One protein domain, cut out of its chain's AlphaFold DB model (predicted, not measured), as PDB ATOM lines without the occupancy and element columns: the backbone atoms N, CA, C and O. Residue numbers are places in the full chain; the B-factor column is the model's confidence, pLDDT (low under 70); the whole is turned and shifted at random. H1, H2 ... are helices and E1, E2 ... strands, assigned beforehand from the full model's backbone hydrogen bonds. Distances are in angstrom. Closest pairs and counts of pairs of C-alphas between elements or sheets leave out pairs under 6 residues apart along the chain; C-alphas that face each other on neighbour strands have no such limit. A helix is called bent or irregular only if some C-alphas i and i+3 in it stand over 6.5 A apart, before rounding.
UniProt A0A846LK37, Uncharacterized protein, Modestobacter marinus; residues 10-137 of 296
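Overview. This is residues 10 to 137 of the 296 residues of an uncharacterized protein of Modestobacter marinus (UniProt A0A846LK37). What does the model look like from its first printed residue onward? It is a loose, elongated model in two parts: an arm of H1 and H2, tied to H3 by the long unnamed stretch of residues 38 to 49, and a body of short helices, H3 to H7, with a tiny ribbon of E1 and E2. In the body H6 starts straight from E2 of the ribbon, meets H4 and H5 with its residues 111 to 115 alone, about perpendicular to both, and H3 and H4 make a helical hairpin. What are its figures? The printed part has 128 residues, mostly helix by class, in the order H1 H2 H3 H4 H5 E1 E2 H6 H7, with E1 and E2 a parallel sheet. The radius of gyration of the C-alphas is 17.3 A and the spans are 54 by 34 by 27 A.

Along the chain. Where are the first helices? H1 is residues 19 to 31, 19.0 A long, from C-alpha 19 at (30.274, 84.055, 51.624), and H2 is residues 33 to 37. H2 is neither bent nor irregular, but only just: C-alphas 34 and 37 are 6.2 A apart. What follows? H3 is residues 50 to 59, 14.7 A; H4 69 to 76; H5 78 to 87, 14.2 A; E1 93 to 95; E2 108 to 110; H6 111 to 123, 18.5 A; and H7 130 to 137, ending with C-alpha 137 at (32.698, 111.314, 48.619).

Arrangement. How do the early helices stand? H1, with residues 28 to 29, and H2 touch only at the corner, only just, with 3 pairs of C-alphas within 8 A, the closest Leu 29 and Leu 35 at 6.0 A. H3 and H4 form a helical hairpin and only just touch, with 3 such pairs, the closest C-alphas being Ile 54 and Ile 76 at 7.0 A, at a shallow tilt of 33 degrees, only just short of steep, opposite ways. What does H6, the hub, touch? With residues 111 to 115 it touches H4, about perpendicular at 85 degrees, the closest C-alphas being Ser 70 and Ser 112 at 5.5 A. It only just touches H5, at Ile 81 and Ser 111, 7.1 A, and H7, at Glu 116 and Thr 130, 6.3 A, with 3 pairs each. How do the backbones pair? N 95 and O 109 of E1 and E2 are 2.8 A apart, within hydrogen-bond range. Every O i to N i+4 pair is within range in H3, H4, H5, H6 and H7, against 8 of 9 in H1 and 0 of 1 in H2, which has 1 of 2 O i to N i+3 pairs within range.

Size, cuts and confidence. How large is it? The C-alphas farthest apart, of Ala 34 and Arg 124, are 55.6 A apart, and the printed part has no cut. Which links are long, and where is confidence low? The links H2 to H3 and E1 to E2 are long, and pLDDT is under 70 for 44 residues, among them 47 to 76 and 130 to 137.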
ATOM      1  N   ILE A  10      13.459  89.562  52.862       66.75
ATOM      2  CA  ILE A  10      14.415  88.533  52.418       66.75
ATOM      3  C   ILE A  10      15.025  88.872  51.047       66.75
ATOM      4  O   ILE A  10      16.196  88.585  50.825       66.75
ATOM      5  N   LYS A  11      14.266  89.516  50.146       63.47
ATOM      6  CA  LYS A  11      14.745  89.881  48.800       63.47
ATOM      7  C   LYS A  11      15.726  91.051  48.799       63.47
ATOM      8  O   LYS A  11      16.436  91.233  47.822       63.47
ATOM      9  N   THR A  12      15.754  91.829  49.874       64.44
ATOM     10  CA  THR A  12      16.629  92.998  50.024       64.44
ATOM     11  C   THR A  12      17.821  92.709  50.936       64.44
ATOM     12  O   THR A  12      18.592  93.614  51.241       64.44
ATOM     13  N   LEU A  13      17.967  91.470  51.422       72.50
ATOM     14  CA  LEU A  13      19.120  91.070  52.220       72.50
ATOM     15  C   LEU A  13      20.320  90.813  51.311       72.50
ATOM     16  O   LEU A  13      20.254  90.018  50.375       72.50
ATOM     17  N   SER A  14      21.447  91.434  51.642       70.00
ATOM     18  CA  SER A  14      22.743  91.138  51.035       70.00
ATOM     19  C   SER A  14      23.667  90.522  52.080       70.00
ATOM     20  O   SER A  14      23.736  90.992  53.217       70.00
ATOM     21  N   ILE A  15      24.382  89.462  51.704       73.25
ATOM     22  CA  ILE A  15      25.394  88.853  52.571       73.25
ATOM     23  C   ILE A  15      26.632  89.748  52.545       73.25
ATOM     24  O   ILE A  15      27.250  89.931  51.499       73.25
ATOM     25  N   ILE A  16      26.985  90.304  53.703       69.06
ATOM     26  CA  ILE A  16      28.100  91.254  53.841       69.06
ATOM     27  C   ILE A  16      29.405  90.607  54.332       69.06
ATOM     28  O   ILE A  16      30.483  91.139  54.088       69.06
ATOM     29  N   ASP A  17      29.303  89.456  55.000       73.06
ATOM     30  CA  ASP A  17      30.404  88.596  55.446       73.06
ATOM     31  C   ASP A  17      29.906  87.139  55.479       73.06
ATOM     32  O   ASP A  17      28.719  86.874  55.665       73.06
ATOM     33  N   GLY A  18      30.816  86.183  55.292       74.88
ATOM     34  CA  GLY A  18      30.531  84.756  55.414       74.88
ATOM     35  C   GLY A  18      30.333  84.016  54.099       74.88
ATOM     36  O   GLY A  18      30.108  82.815  54.145       74.88
ATOM     37  N   MET A  19      30.514  84.663  52.944       74.88
ATOM     38  CA  MET A  19      30.274  84.055  51.624       74.88
ATOM     39  C   MET A  19      30.961  82.697  51.414       74.88
ATOM     40  O   MET A  19      30.327  81.769  50.921       74.88
ATOM     41  N   GLN A  20      32.227  82.536  51.824       69.38
ATOM     42  CA  GLN A  20      32.930  81.247  51.708       69.38
ATOM     43  C   GLN A  20      32.371  80.177  52.655       69.38
ATOM     44  O   GLN A  20      32.265  79.016  52.276       69.38
ATOM     45  N   ARG A  21      31.971  80.568  53.873       80.69
ATOM     46  CA  ARG A  21      31.304  79.667  54.827       80.69
ATOM     47  C   ARG A  21      29.948  79.235  54.277       80.69
ATOM     48  O   ARG A  21      29.629  78.055  54.328       80.69
ATOM     49  N   THR A  22      29.195  80.167  53.696       84.38
ATOM     50  CA  THR A  22      27.919  79.891  53.034       84.38
ATOM     51  C   THR A  22      28.102  78.943  51.850       84.38
ATOM     52  O   THR A  22      27.375  77.961  51.767       84.38
ATOM     53  N   ALA A  23      29.094  79.170  50.983       80.56
ATOM     54  CA  ALA A  23      29.389  78.283  49.856       80.56
ATOM     55  C   ALA A  23      29.749  76.860  50.319       80.56
ATOM     56  O   ALA A  23      29.117  75.903  49.888       80.56
ATOM     57  N   ALA A  24      30.667  76.722  51.282       83.19
ATOM     58  CA  ALA A  24      31.049  75.421  51.831       83.19
ATOM     59  C   ALA A  24      29.876  74.693  52.519       83.19
ATOM     60  O   ALA A  24      29.773  73.471  52.458       83.19
ATOM     61  N   MET A  25      28.971  75.430  53.173       85.25
ATOM     62  CA  MET A  25      27.754  74.856  53.754       85.25
ATOM     63  C   MET A  25      26.786  74.354  52.680       85.25
ATOM     64  O   MET A  25      26.190  73.293  52.866       85.25
ATOM     65  N   LEU A  26      26.633  75.088  51.574       84.94
ATOM     66  CA  LEU A  26      25.813  74.660  50.437       84.94
ATOM     67  C   LEU A  26      26.390  73.396  49.789       84.94
ATOM     68  O   LEU A  26      25.647  72.443  49.588       84.94
ATOM     69  N   GLU A  27      27.705  73.339  49.572       87.00
ATOM     70  CA  GLU A  27      28.390  72.138  49.068       87.00
ATOM     71  C   GLU A  27      28.218  70.940  50.018       87.00
ATOM     72  O   GLU A  27      27.911  69.828  49.593       87.00
ATOM     73  N   ALA A  28      28.351  71.149  51.331       85.31
ATOM     74  CA  ALA A  28      28.172  70.082  52.315       85.31
ATOM     75  C   ALA A  28      26.728  69.546  52.359       85.31
ATOM     76  O   ALA A  28      26.518  68.352  52.597       85.31
ATOM     77  N   LEU A  29      25.733  70.405  52.120       85.69
ATOM     78  CA  LEU A  29      24.320  70.023  52.045       85.69
ATOM     79  C   LEU A  29      24.020  69.097  50.860       85.69
ATOM     80  O   LEU A  29      23.130  68.259  50.983       85.69
ATOM     81  N   GLU A  30      24.766  69.195  49.758       85.75
ATOM     82  CA  GLU A  30      24.642  68.260  48.629       85.75
ATOM     83  C   GLU A  30      25.115  66.844  48.991       85.75
ATOM     84  O   GLU A  30      24.665  65.862  48.402       85.75
ATOM     85  N   ILE A  31      25.996  66.724  49.988       87.19
ATOM     86  CA  ILE A  31      26.580  65.452  50.435       87.19
ATOM     87  C   ILE A  31      25.730  64.802  51.537       87.19
ATOM     88  O   ILE A  31      25.664  63.574  51.631       87.19
ATOM     89  N   SER A  32      25.090  65.595  52.404       85.00
ATOM     90  CA  SER A  32      24.299  65.066  53.519       85.00
ATOM     91  C   SER A  32      23.096  65.933  53.884       85.00
ATOM     92  O   SER A  32      23.217  66.995  54.497       85.00
ATOM     93  N   ASP A  33      21.904  65.382  53.650       81.94
ATOM     94  CA  ASP A  33      20.629  65.990  54.044       81.94
ATOM     95  C   ASP A  33      20.464  66.151  55.564       81.94
ATOM     96  O   ASP A  33      19.695  67.000  56.015       81.94
ATOM     97  N   ALA A  34      21.219  65.397  56.374       79.00
ATOM     98  CA  ALA A  34      21.205  65.517  57.834       79.00
ATOM     99  C   ALA A  34      21.702  66.892  58.327       79.00
ATOM    100  O   ALA A  34      21.474  67.266  59.477       79.00
ATOM    101  N   LEU A  35      22.374  67.665  57.468       78.19
ATOM    102  CA  LEU A  35      22.815  69.022  57.780       78.19
ATOM    103  C   LEU A  35      21.678  70.052  57.698       78.19
ATOM    104  O   LEU A  35      21.791  71.104  58.324       78.19
ATOM    105  N   LYS A  36      20.558  69.744  57.023       79.31
ATOM    106  CA  LYS A  36      19.396  70.650  56.900       79.31
ATOM    107  C   LYS A  36      18.755  70.992  58.244       79.31
ATOM    108  O   LYS A  36      18.186  72.067  58.395       79.31
ATOM    109  N   SER A  37      18.847  70.090  59.222       80.31
ATOM    110  CA  SER A  37      18.283  70.291  60.560       80.31
ATOM    111  C   SER A  37      19.221  71.029  61.517       80.31
ATOM    112  O   SER A  37      18.854  71.256  62.670       80.31
ATOM    113  N   ARG A  38      20.442  71.384  61.091       82.12
ATOM    114  CA  ARG A  38      21.376  72.134  61.937       82.12
ATOM    115  C   ARG A  38      21.078  73.625  61.875       82.12
ATOM    116  O   ARG A  38      20.996  74.220  60.806       82.12
ATOM    117  N   SER A  39      20.973  74.245  63.044       82.81
ATOM    118  CA  SER A  39      20.830  75.693  63.167       82.81
ATOM    119  C   SER A  39      22.132  76.404  62.800       82.81
ATOM    120  O   SER A  39      23.195  76.060  63.322       82.81
ATOM    121  N   ILE A  40      22.035  77.437  61.968       82.06
ATOM    122  CA  ILE A  40      23.145  78.333  61.631       82.06
ATOM    123  C   ILE A  40      22.955  79.640  62.400       82.06
ATOM    124  O   ILE A  40      21.853  80.188  62.448       82.06
ATOM    125  N   ARG A  41      24.034  80.152  62.997       83.69
ATOM    126  CA  ARG A  41      24.051  81.504  63.562       83.69
ATOM    127  C   ARG A  41      24.167  82.507  62.421       83.69
ATOM    128  O   ARG A  41      25.137  82.470  61.669       83.69
ATOM    129  N   VAL A  42      23.197  83.407  62.332       81.38
ATOM    130  CA  VAL A  42      23.191  84.525  61.387       81.38
ATOM    131  C   VAL A  42      23.148  85.812  62.197       81.38
ATOM    132  O   VAL A  42      22.394  85.903  63.165       81.38
ATOM    133  N   GLU A  43      23.966  86.789  61.824       80.75
ATOM    134  CA  GLU A  43      23.969  88.114  62.442       80.75
ATOM    135  C   GLU A  43      23.358  89.114  61.467       80.75
ATOM    136  O   GLU A  43      23.862  89.300  60.360       80.75
ATOM    137  N   PHE A  44      22.254  89.742  61.876       79.25
ATOM    138  CA  PHE A  44      21.618  90.799  61.101       79.25
ATOM    139  C   PHE A  44      22.214  92.139  61.498       79.25
ATOM    140  O   PHE A  44      22.108  92.565  62.646       79.25
ATOM    141  N   TRP A  45      22.811  92.802  60.518       72.25
ATOM    142  CA  TRP A  45      23.309  94.157  60.662       72.25
ATOM    143  C   TRP A  45      22.299  95.097  60.028       72.25
ATOM    144  O   TRP A  45      22.103  95.087  58.814       72.25
ATOM    145  N   ILE A  46      21.621  95.866  60.874       72.19
ATOM    146  CA  ILE A  46      20.646  96.860  60.446       72.19
ATOM    147  C   ILE A  46      21.344  98.207  60.512       72.19
ATOM    148  O   ILE A  46      21.763  98.646  61.581       72.19
ATOM    149  N   ALA A  47      21.472  98.843  59.358       63.38
ATOM    150  CA  ALA A  47      22.087 100.145  59.232       63.38
ATOM    151  C   ALA A  47      21.061 101.149  58.709       63.38
ATOM    152  O   ALA A  47      20.347 100.877  57.746       63.38
ATOM    153  N   SER A  48      21.013 102.328  59.329       58.50
ATOM    154  CA  SER A  48      20.218 103.463  58.846       58.50
ATOM    155  C   SER A  48      20.808 104.091  57.579       58.50
ATOM    156  O   SER A  48      20.133 104.860  56.899       58.50
ATOM    157  N   ASN A  49      22.060 103.759  57.249       55.16
ATOM    158  CA  ASN A  49      22.752 104.214  56.054       55.16
ATOM    159  C   ASN A  49      23.617 103.097  55.444       55.16
ATOM    160  O   ASN A  49      24.203 102.273  56.139       55.16
ATOM    161  N   VAL A  50      23.759 103.099  54.118       56.47
ATOM    162  CA  VAL A  50      24.641 102.152  53.411       56.47
ATOM    163  C   VAL A  50      26.125 102.381  53.798       56.47
ATOM    164  O   VAL A  50      26.933 101.457  53.742       56.47
ATOM    165  N   ARG A  51      26.473 103.585  54.292       54.28
ATOM    166  CA  ARG A  51      27.815 104.011  54.751       54.28
ATOM    167  C   ARG A  51      28.433 103.065  55.788       54.28
ATOM    168  O   ARG A  51      29.554 102.595  55.602       54.28
ATOM    169  N   SER A  52      27.704 102.761  56.860       57.84
ATOM    170  CA  SER A  52      28.190 101.902  57.953       57.84
ATOM    171  C   SER A  52      28.399 100.447  57.513       57.84
ATOM    172  O   SER A  52      29.339  99.796  57.973       57.84
ATOM    173  N   MET A  53      27.607  99.959  56.551       60.84
ATOM    174  CA  MET A  53      27.817  98.645  55.929       60.84
ATOM    175  C   MET A  53      29.093  98.607  55.073       60.84
ATOM    176  O   MET A  53      29.850  97.641  55.158       60.84
ATOM    177  N   ILE A  54      29.371  99.659  54.294       57.25
ATOM    178  CA  ILE A  54      30.543  99.755  53.405       57.25
ATOM    179  C   ILE A  54      31.846  99.784  54.189       57.25
ATOM    180  O   ILE A  54      32.763  99.013  53.907       57.25
ATOM    181  N   TYR A  55      31.929 100.662  55.186       55.28
ATOM    182  CA  TYR A  55      33.127 100.794  56.005       55.28
ATOM    183  C   TYR A  55      33.463  99.462  56.701       55.28
ATOM    184  O   TYR A  55      34.609  99.009  56.693       55.28
ATOM    185  N   ARG A  56      32.442  98.761  57.214       59.03
ATOM    186  CA  ARG A  56      32.593  97.432  57.815       59.03
ATOM    187  C   ARG A  56      33.054  96.392  56.787       59.03
ATOM    188  O   ARG A  56      33.983  95.651  57.082       59.03
ATOM    189  N   MET A  57      32.486  96.364  55.576       58.53
ATOM    190  CA  MET A  57      32.964  95.489  54.489       58.53
ATOM    191  C   MET A  57      34.438  95.748  54.136       58.53
ATOM    192  O   MET A  57      35.174  94.805  53.852       58.53
ATOM    193  N   LEU A  58      34.892  97.003  54.168       51.28
ATOM    194  CA  LEU A  58      36.285  97.363  53.882       51.28
ATOM    195  C   LEU A  58      37.245  96.898  54.988       51.28
ATOM    196  O   LEU A  58      38.321  96.385  54.685       51.28
ATOM    197  N   VAL A  59      36.847  97.025  56.258       49.19
ATOM    198  CA  VAL A  59      37.689  96.695  57.423       49.19
ATOM    199  C   VAL A  59      37.659  95.212  57.798       49.19
ATOM    200  O   VAL A  59      38.676  94.675  58.228       49.19
ATOM    201  N   LEU A  60      36.542  94.507  57.590       53.34
ATOM    202  CA  LEU A  60      36.386  93.086  57.949       53.34
ATOM    203  C   LEU A  60      37.268  92.126  57.128       53.34
ATOM    204  O   LEU A  60      37.363  90.948  57.459       53.34
ATOM    205  N   ASN A  61      37.951  92.616  56.091       45.56
ATOM    206  CA  ASN A  61      38.854  91.827  55.253       45.56
ATOM    207  C   ASN A  61      40.280  91.665  55.829       45.56
ATOM    208  O   ASN A  61      41.136  91.076  55.168       45.56
ATOM    209  N   THR A  62      40.579  92.144  57.047       44.34
ATOM    210  CA  THR A  62      41.895  91.930  57.683       44.34
ATOM    211  C   THR A  62      42.069  90.467  58.115       44.34
ATOM    212  O   THR A  62      41.786  90.107  59.256       44.34
ATOM    213  N   GLY A  63      42.513  89.615  57.185       40.97
ATOM    214  CA  GLY A  63      42.841  88.199  57.416       40.97
ATOM    215  C   GLY A  63      42.325  87.219  56.353       40.97
ATOM    216  O   GLY A  63      42.670  86.042  56.404       40.97
ATOM    217  N   GLN A  64      41.526  87.677  55.383       43.69
ATOM    218  CA  GLN A  64      41.004  86.870  54.270       43.69
ATOM    219  C   GLN A  64      41.551  87.387  52.932       43.69
ATOM    220  O   GLN A  64      42.023  88.520  52.854       43.69
ATOM    221  N   VAL A  65      41.513  86.565  51.875       47.19
ATOM    222  CA  VAL A  65      41.935  86.995  50.529       47.19
ATOM    223  C   VAL A  65      41.118  88.239  50.142       47.19
ATOM    224  O   VAL A  65      39.893  88.126  50.031       47.19
ATOM    225  N   PRO A  66      41.748  89.416  49.958       50.81
ATOM    226  CA  PRO A  66      41.024  90.668  49.791       50.81
ATOM    227  C   PRO A  66      40.153  90.613  48.537       50.81
ATOM    228  O   PRO A  66      40.634  90.280  47.451       50.81
ATOM    229  N   TRP A  67      38.873  90.962  48.663       56.75
ATOM    230  CA  TRP A  67      38.029  91.177  47.490       56.75
ATOM    231  C   TRP A  67      38.603  92.318  46.646       56.75
ATOM    232  O   TRP A  67      39.112  93.309  47.171       56.75
ATOM    233  N   THR A  68      38.495  92.207  45.322       63.06
ATOM    234  CA  THR A  68      38.833  93.333  44.449       63.06
ATOM    235  C   THR A  68      37.855  94.483  44.704       63.06
ATOM    236  O   THR A  68      36.664  94.256  44.934       63.06
ATOM    237  N   ILE A  69      38.334  95.729  44.624       62.84
ATOM    238  CA  ILE A  69      37.489  96.930  44.762       62.84
ATOM    239  C   ILE A  69      36.283  96.868  43.823       62.84
ATOM    240  O   ILE A  69      35.170  97.190  44.219       62.84
ATOM    241  N   SER A  70      36.469  96.371  42.599       62.31
ATOM    242  CA  SER A  70      35.388  96.189  41.626       62.31
ATOM    243  C   SER A  70      34.262  95.287  42.150       62.31
ATOM    244  O   SER A  70      33.090  95.546  41.870       62.31
ATOM    245  N   ARG A  71      34.595  94.244  42.925       66.50
ATOM    246  CA  ARG A  71      33.608  93.350  43.541       66.50
ATOM    247  C   ARG A  71      32.902  94.028  44.715       66.50
ATOM    248  O   ARG A  71      31.685  93.927  44.807       66.50
ATOM    249  N   GLN A  72      33.635  94.769  45.547       63.72
ATOM    250  CA  GLN A  72      33.060  95.541  46.656       63.72
ATOM    251  C   GLN A  72      32.082  96.606  46.145       63.72
ATOM    252  O   GLN A  72      30.929  96.633  46.561       63.72
ATOM    253  N   LEU A  73      32.493  97.413  45.164       67.06
ATOM    254  CA  LEU A  73      31.638  98.423  44.540       67.06
ATOM    255  C   LEU A  73      30.393  97.814  43.882       67.06
ATOM    256  O   LEU A  73      29.317  98.389  43.980       67.06
ATOM    257  N   SER A  74      30.508  96.636  43.261       66.62
ATOM    258  CA  SER A  74      29.351  95.967  42.649       66.62
ATOM    259  C   SER A  74      28.280  95.578  43.672       66.62
ATOM    260  O   SER A  74      27.101  95.665  43.356       66.62
ATOM    261  N   VAL A  75      28.671  95.172  44.887       67.88
ATOM    262  CA  VAL A  75      27.721  94.863  45.972       67.88
ATOM    263  C   VAL A  75      27.072  96.141  46.497       67.88
ATOM    264  O   VAL A  75      25.863  96.197  46.680       67.88
ATOM    265  N   ILE A  76      27.873  97.190  46.689       68.19
ATOM    266  CA  ILE A  76      27.422  98.485  47.214       68.19
ATOM    267  C   ILE A  76      26.383  99.132  46.303       68.19
ATOM    268  O   ILE A  76      25.342  99.602  46.757       68.19
ATOM    269  N   TYR A  77      26.684  99.157  45.010       73.50
ATOM    270  CA  TYR A  77      25.846  99.781  44.002       73.50
ATOM    271  C   TYR A  77      24.829  98.805  43.399       73.50
ATOM    272  O   TYR A  77      24.170  99.166  42.427       73.50
ATOM    273  N   ALA A  78      24.654  97.601  43.957       78.62
ATOM    274  CA  ALA A  78      23.667  96.640  43.466       78.62
ATOM    275  C   ALA A  78      22.248  97.241  43.351       78.62
ATOM    276  O   ALA A  78      21.661  97.095  42.279       78.62
ATOM    277  N   PRO A  79      21.734  98.021  44.333       76.19
ATOM    278  CA  PRO A  79      20.419  98.656  44.201       76.19
ATOM    279  C   PRO A  79      20.345  99.648  43.031       76.19
ATOM    280  O   PRO A  79      19.359  99.679  42.300       76.19
ATOM    281  N   LEU A  80      21.412 100.429  42.810       77.19
ATOM    282  CA  LEU A  80      21.500 101.349  41.674       77.19
ATOM    283  C   LEU A  80      21.517 100.582  40.346       77.19
ATOM    284  O   LEU A  80      20.870 100.991  39.389       77.19
ATOM    285  N   ILE A  81      22.257  99.473  40.272       84.00
ATOM    286  CA  ILE A  81      22.328  98.642  39.065       84.00
ATOM    287  C   ILE A  81      20.957  98.031  38.760       84.00
ATOM    288  O   ILE A  81      20.532  98.061  37.607       84.00
ATOM    289  N   GLU A  82      20.251  97.520  39.770       83.31
ATOM    290  CA  GLU A  82      18.882  97.013  39.619       83.31
ATOM    291  C   GLU A  82      17.932  98.100  39.109       83.31
ATOM    292  O   GLU A  82      17.155  97.864  38.182       83.31
ATOM    293  N   GLU A  83      18.035  99.316  39.647       80.56
ATOM    294  CA  GLU A  83      17.250 100.460  39.189       80.56
ATOM    295  C   GLU A  83      17.583 100.856  37.739       80.56
ATOM    296  O   GLU A  83      16.673 101.118  36.950       80.56
ATOM    297  N   ILE A  84      18.866 100.854  37.356       82.75
ATOM    298  CA  ILE A  84      19.308 101.114  35.978       82.75
ATOM    299  C   ILE A  84      18.707 100.077  35.027       82.75
ATOM    300  O   ILE A  84      18.128 100.457  34.013       82.75
ATOM    301  N   VAL A  85      18.801  98.785  35.354       85.81
ATOM    302  CA  VAL A  85      18.232  97.705  34.530       85.81
ATOM    303  C   VAL A  85      16.710  97.832  34.437       85.81
ATOM    304  O   VAL A  85      16.142  97.650  33.363       85.81
ATOM    305  N   GLY A  86      16.041  98.202  35.532       83.19
ATOM    306  CA  GLY A  86      14.591  98.400  35.553       83.19
ATOM    307  C   GLY A  86      14.111  99.613  34.749       83.19
ATOM    308  O   GLY A  86      12.998  99.594  34.226       83.19
ATOM    309  N   ARG A  87      14.923 100.673  34.641       87.38
ATOM    310  CA  ARG A  87      14.542 101.932  33.972       87.38
ATOM    311  C   ARG A  87      15.069 102.072  32.548       87.38
ATOM    312  O   ARG A  87      14.491 102.826  31.767       87.38
ATOM    313  N   VAL A  88      16.158 101.394  32.201       87.12
ATOM    314  CA  VAL A  88      16.824 101.533  30.902       87.12
ATOM    315  C   VAL A  88      16.601 100.268  30.086       87.12
ATOM    316  O   VAL A  88      17.381  99.324  30.148       87.12
ATOM    317  N   SER A  89      15.560 100.276  29.250       82.94
ATOM    318  CA  SER A  89      15.174  99.127  28.415       82.94
ATOM    319  C   SER A  89      16.258  98.651  27.438       82.94
ATOM    320  O   SER A  89      16.169  97.541  26.930       82.94
ATOM    321  N   GLY A  90      17.266  99.485  27.153       84.38
ATOM    322  CA  GLY A  90      18.422  99.134  26.321       84.38
ATOM    323  C   GLY A  90      19.558  98.421  27.065       84.38
ATOM    324  O   GLY A  90      20.549  98.058  26.438       84.38
ATOM    325  N   VAL A  91      19.458  98.246  28.387       89.06
ATOM    326  CA  VAL A  91      20.381  97.409  29.165       89.06
ATOM    327  C   VAL A  91      19.797  96.002  29.220       89.06
ATOM    328  O   VAL A  91      18.956  95.683  30.052       89.06
ATOM    329  N   GLU A  92      20.246  95.156  28.302       85.69
ATOM    330  CA  GLU A  92      19.712  93.807  28.108       85.69
ATOM    331  C   GLU A  92      20.342  92.786  29.058       85.69
ATOM    332  O   GLU A  92      19.707  91.805  29.447       85.69
ATOM    333  N   ARG A  93      21.613  92.988  29.433       85.56
ATOM    334  CA  ARG A  93      22.331  92.073  30.328       85.56
ATOM    335  C   ARG A  93      23.419  92.781  31.120       85.56
ATOM    336  O   ARG A  93      24.244  93.499  30.557       85.56
ATOM    337  N   VAL A  94      23.492  92.478  32.414       87.56
ATOM    338  CA  VAL A  94      24.593  92.912  33.278       87.56
ATOM    339  C   VAL A  94      25.408  91.708  33.739       87.56
ATOM    340  O   VAL A  94      24.861  90.744  34.271       87.56
ATOM    341  N   PHE A  95      26.722  91.749  33.521       88.50
ATOM    342  CA  PHE A  95      27.661  90.762  34.054       88.50
ATOM    343  C   PHE A  95      28.057  91.162  35.470       88.50
ATOM    344  O   PHE A  95      28.535  92.278  35.681       88.50
ATOM    345  N   THR A  96      27.902  90.250  36.423       83.19
ATOM    346  CA  THR A  96      28.308  90.459  37.816       83.19
ATOM    347  C   THR A  96      29.460  89.517  38.172       83.19
ATOM    348  O   THR A  96      29.718  88.555  37.448       83.19
ATOM    349  N   PRO A  97      30.171  89.754  39.284       73.94
ATOM    350  CA  PRO A  97      31.187  88.824  39.774       73.94
ATOM    351  C   PRO A  97      30.646  87.411  40.043       73.94
ATOM    352  O   PRO A  97      31.380  86.442  39.866       73.94
ATOM    353  N   ASP A  98      29.375  87.299  40.440       74.75
ATOM    354  CA  ASP A  98      28.714  86.020  40.734       74.75
ATOM    355  C   ASP A  98      28.096  85.374  39.481       74.75
ATOM    356  O   ASP A  98      27.921  84.161  39.424       74.75
ATOM    357  N   SER A  99      27.821  86.170  38.444       83.12
ATOM    358  CA  SER A  99      27.402  85.707  37.119       83.12
ATOM    359  C   SER A  99      28.337  86.288  36.046       83.12
ATOM    360  O   SER A  99      27.945  87.205  35.304       83.12
ATOM    361  N   PRO A 100      29.585  85.780  35.964       81.00
ATOM    362  CA  PRO A 100      30.609  86.329  35.090       81.00
ATOM    363  C   PRO A 100      30.251  86.144  33.615       81.00
ATOM    364  O   PRO A 100      29.546  85.218  33.210       81.00
ATOM    365  N   GLY A 101      30.773  87.034  32.781       86.25
ATOM    366  CA  GLY A 101      30.594  86.959  31.342       86.25
ATOM    367  C   GLY A 101      31.370  88.043  30.617       86.25
ATOM    368  O   GLY A 101      32.026  88.887  31.228       86.25
ATOM    369  N   ARG A 102      31.299  88.006  29.287       84.94
ATOM    370  CA  ARG A 102      31.892  89.015  28.416       84.94
ATOM    371  C   ARG A 102      30.825  89.553  27.485       84.94
ATOM    372  O   ARG A 102      29.983  88.797  27.006       84.94
ATOM    373  N   ARG A 103      30.918  90.846  27.185       88.06
ATOM    374  CA  ARG A 103      30.119  91.483  26.143       88.06
ATOM    375  C   ARG A 103      30.330  90.765  24.810       88.06
ATOM    376  O   ARG A 103      31.466  90.649  24.343       88.06
ATOM    377  N   VAL A 104      29.233  90.315  24.216       90.12
ATOM    378  CA  VAL A 104      29.181  89.755  22.857       90.12
ATOM    379  C   VAL A 104      28.217  90.525  21.956       90.12
ATOM    380  O   VAL A 104      28.365  90.447  20.743       90.12
ATOM    381  N   ASP A 105      27.305  91.310  22.539       89.00
ATOM    382  CA  ASP A 105      26.319  92.115  21.812       89.00
ATOM    383  C   ASP A 105      26.121  93.516  22.435       89.00
ATOM    384  O   ASP A 105      26.727  93.861  23.460       89.00
ATOM    385  N   ALA A 106      25.307  94.358  21.795       87.62
ATOM    386  CA  ALA A 106      24.844  95.639  22.320       87.62
ATOM    387  C   ALA A 106      24.024  95.474  23.611       87.62
ATOM    388  O   ALA A 106      23.559  94.392  23.934       87.62
ATOM    389  N   GLY A 107      23.924  96.541  24.412       87.06
ATOM    390  CA  GLY A 107      23.139  96.515  25.652       87.06
ATOM    391  C   GLY A 107      23.714  95.660  26.791       87.06
ATOM    392  O   GLY A 107      23.080  95.534  27.836       87.06
ATOM    393  N   GLN A 108      24.909  95.082  26.622       91.50
ATOM    394  CA  GLN A 108      25.549  94.233  27.628       91.50
ATOM    395  C   GLN A 108      26.719  94.945  28.315       91.50
ATOM    396  O   GLN A 108      27.682  95.349  27.656       91.50
ATOM    397  N   TYR A 109      26.676  95.038  29.643       91.38
ATOM    398  CA  TYR A 109      27.651  95.792  30.442       91.38
ATOM    399  C   TYR A 109      28.109  94.991  31.660       91.38
ATOM    400  O   TYR A 109      27.373  94.151  32.165       91.38
ATOM    401  N   SER A 110      29.323  95.224  32.161       89.88
ATOM    402  CA  SER A 110      29.699  94.705  33.481       89.88
ATOM    403  C   SER A 110      29.204  95.648  34.576       89.88
ATOM    404  O   SER A 110      29.169  96.866  34.386       89.88
ATOM    405  N   SER A 111      28.868  95.093  35.740       86.62
ATOM    406  CA  SER A 111      28.475  95.862  36.925       86.62
ATOM    407  C   SER A 111      29.527  96.908  37.295       86.62
ATOM    408  O   SER A 111      29.193  98.060  37.547       86.62
ATOM    409  N   SER A 112      30.811  96.542  37.240       81.25
ATOM    410  CA  SER A 112      31.920  97.447  37.552       81.25
ATOM    411  C   SER A 112      31.998  98.644  36.604       81.25
ATOM    412  O   SER A 112      32.241  99.754  37.065       81.25
ATOM    413  N   HIS A 113      31.757  98.447  35.302       87.38
ATOM    414  CA  HIS A 113      31.770  99.550  34.339       87.38
ATOM    415  C   HIS A 113      30.541 100.447  34.487       87.38
ATOM    416  O   HIS A 113      30.664 101.653  34.326       87.38
ATOM    417  N   LEU A 114      29.365  99.903  34.817       88.38
ATOM    418  CA  LEU A 114      28.186 100.736  35.087       88.38
ATOM    419  C   LEU A 114      28.415 101.655  36.296       88.38
ATOM    420  O   LEU A 114      28.078 102.836  36.238       88.38
ATOM    421  N   VAL A 115      29.048 101.138  37.353       83.12
ATOM    422  CA  VAL A 115      29.439 101.941  38.520       83.12
ATOM    423  C   VAL A 115      30.471 103.004  38.146       83.12
ATOM    424  O   VAL A 115      30.321 104.164  38.520       83.12
ATOM    425  N   GLU A 116      31.497 102.638  37.380       83.62
ATOM    426  CA  GLU A 116      32.506 103.588  36.905       83.62
ATOM    427  C   GLU A 116      31.888 104.703  36.054       83.62
ATOM    428  O   GLU A 116      32.174 105.874  36.289       83.62
ATOM    429  N   LEU A 117      30.987 104.366  35.125       88.19
ATOM    430  CA  LEU A 117      30.256 105.337  34.308       88.19
ATOM    431  C   LEU A 117      29.413 106.279  35.170       88.19
ATOM    432  O   LEU A 117      29.415 107.484  34.928       88.19
ATOM    433  N   TYR A 118      28.728 105.757  36.190       83.69
ATOM    434  CA  TYR A 118      27.951 106.570  37.126       83.69
ATOM    435  C   TYR A 118      28.836 107.555  37.906       83.69
ATOM    436  O   TYR A 118      28.498 108.736  38.032       83.69
ATOM    437  N   ILE A 119      30.000 107.104  38.379       74.25
ATOM    438  CA  ILE A 119      30.975 107.948  39.086       74.25
ATOM    439  C   ILE A 119      31.572 109.001  38.141       74.25
ATOM    440  O   ILE A 119      31.589 110.187  38.470       74.25
ATOM    441  N   ALA A 120      32.017 108.597  36.951       77.00
ATOM    442  CA  ALA A 120      32.564 109.487  35.928       77.00
ATOM    443  C   ALA A 120      31.555 110.566  35.509       77.00
ATOM    444  O   ALA A 120      31.913 111.743  35.403       77.00
ATOM    445  N   PHE A 121      30.286 110.182  35.342       83.56
ATOM    446  CA  PHE A 121      29.177 111.090  35.064       83.56
ATOM    447  C   PHE A 121      28.969 112.092  36.204       83.56
ATOM    448  O   PHE A 121      28.925 113.299  35.962       83.56
ATOM    449  N   SER A 122      28.910 111.604  37.445       67.75
ATOM    450  CA  SER A 122      28.697 112.432  38.639       67.75
ATOM    451  C   SER A 122      29.825 113.450  38.841       67.75
ATOM    452  O   SER A 122      29.572 114.621  39.124       67.75
ATOM    453  N   LEU A 123      31.075 113.029  38.624       73.88
ATOM    454  CA  LEU A 123      32.264 113.872  38.769       73.88
ATOM    455  C   LEU A 123      32.583 114.720  37.535       73.88
ATOM    456  O   LEU A 123      33.433 115.607  37.621       73.88
ATOM    457  N   ARG A 124      31.933 114.455  36.394       87.00
ATOM    458  CA  ARG A 124      32.220 115.081  35.090       87.00
ATOM    459  C   ARG A 124      33.692 114.927  34.686       87.00
ATOM    460  O   ARG A 124      34.309 115.860  34.173       87.00
ATOM    461  N   LYS A 125      34.263 113.746  34.935       76.31
ATOM    462  CA  LYS A 125      35.659 113.406  34.625       76.31
ATOM    463  C   LYS A 125      35.711 112.236  33.649       76.31
ATOM    464  O   LYS A 125      34.946 111.290  33.773       76.31
ATOM    465  N   THR A 126      36.639 112.290  32.699       74.88
ATOM    466  CA  THR A 126      36.868 111.223  31.706       74.88
ATOM    467  C   THR A 126      37.783 110.108  32.211       74.88
ATOM    468  O   THR A 126      37.843 109.046  31.605       74.88
ATOM    469  N   SER A 127      38.491 110.351  33.313       77.38
ATOM    470  CA  SER A 127      39.308 109.375  34.029       77.38
ATOM    471  C   SER A 127      38.998 109.505  35.514       77.38
ATOM    472  O   SER A 127      39.055 110.610  36.066       77.38
ATOM    473  N   VAL A 128      38.614 108.394  36.140       73.94
ATOM    474  CA  VAL A 128      38.231 108.331  37.550       73.94
ATOM    475  C   VAL A 128      38.861 107.105  38.199       73.94
ATOM    476  O   VAL A 128      38.644 105.980  37.758       73.94
ATOM    477  N   ASP A 129      39.622 107.308  39.275       77.62
ATOM    478  CA  ASP A 129      39.915 106.214  40.197       77.62
ATOM    479  C   ASP A 129      38.670 106.015  41.068       77.62
ATOM    480  O   ASP A 129      38.341 106.840  41.920       77.62
ATOM    481  N   THR A 130      37.931 104.937  40.812       68.06
ATOM    482  CA  THR A 130      36.674 104.643  41.514       68.06
ATOM    483  C   THR A 130      36.869 104.424  43.014       68.06
ATOM    484  O   THR A 130      35.949 104.698  43.781       68.06
ATOM    485  N   ARG A 131      38.056 103.986  43.459       66.19
ATOM    486  CA  ARG A 131      38.377 103.845  44.887       66.19
ATOM    487  C   ARG A 131      38.540 105.218  45.528       66.19
ATOM    488  O   ARG A 131      37.935 105.477  46.565       66.19
ATOM    489  N   GLU A 132      39.352 106.071  44.913       68.00
ATOM    490  CA  GLU A 132      39.601 107.431  45.399       68.00
ATOM    491  C   GLU A 132      38.304 108.243  45.404       68.00
ATOM    492  O   GLU A 132      37.944 108.806  46.427       68.00
ATOM    493  N   ALA A 133      37.533 108.196  44.314       67.56
ATOM    494  CA  ALA A 133      36.262 108.902  44.190       67.56
ATOM    495  C   ALA A 133      35.262 108.538  45.297       67.56
ATOM    496  O   ALA A 133      34.591 109.410  45.844       67.56
ATOM    497  N   VAL A 134      35.166 107.250  45.635       66.00
ATOM    498  CA  VAL A 134      34.282 106.781  46.704       66.00
ATOM    499  C   VAL A 134      34.807 107.211  48.075       66.00
ATOM    500  O   VAL A 134      34.026 107.680  48.899       66.00
ATOM    501  N   SER A 135      36.119 107.122  48.312       64.44
ATOM    502  CA  SER A 135      36.754 107.609  49.545       64.44
ATOM    503  C   SER A 135      36.567 109.118  49.751       64.44
ATOM    504  O   SER A 135      36.281 109.565  50.863       64.44
ATOM    505  N   ASP A 136      36.705 109.903  48.683       65.06
ATOM    506  CA  ASP A 136      36.531 111.355  48.688       65.06
ATOM    507  C   ASP A 136      35.084 111.741  48.992       65.06
ATOM    508  O   ASP A 136      34.841 112.650  49.786       65.06
ATOM    509  N   GLU A 137      34.117 111.046  48.391       65.31
ATOM    510  CA  GLU A 137      32.698 111.314  48.619       65.31
ATOM    511  C   GLU A 137      32.290 110.994  50.063       65.31
ATOM    512  O   GLU A 137      31.594 111.788  50.695       65.31
TER     513      GLU A 137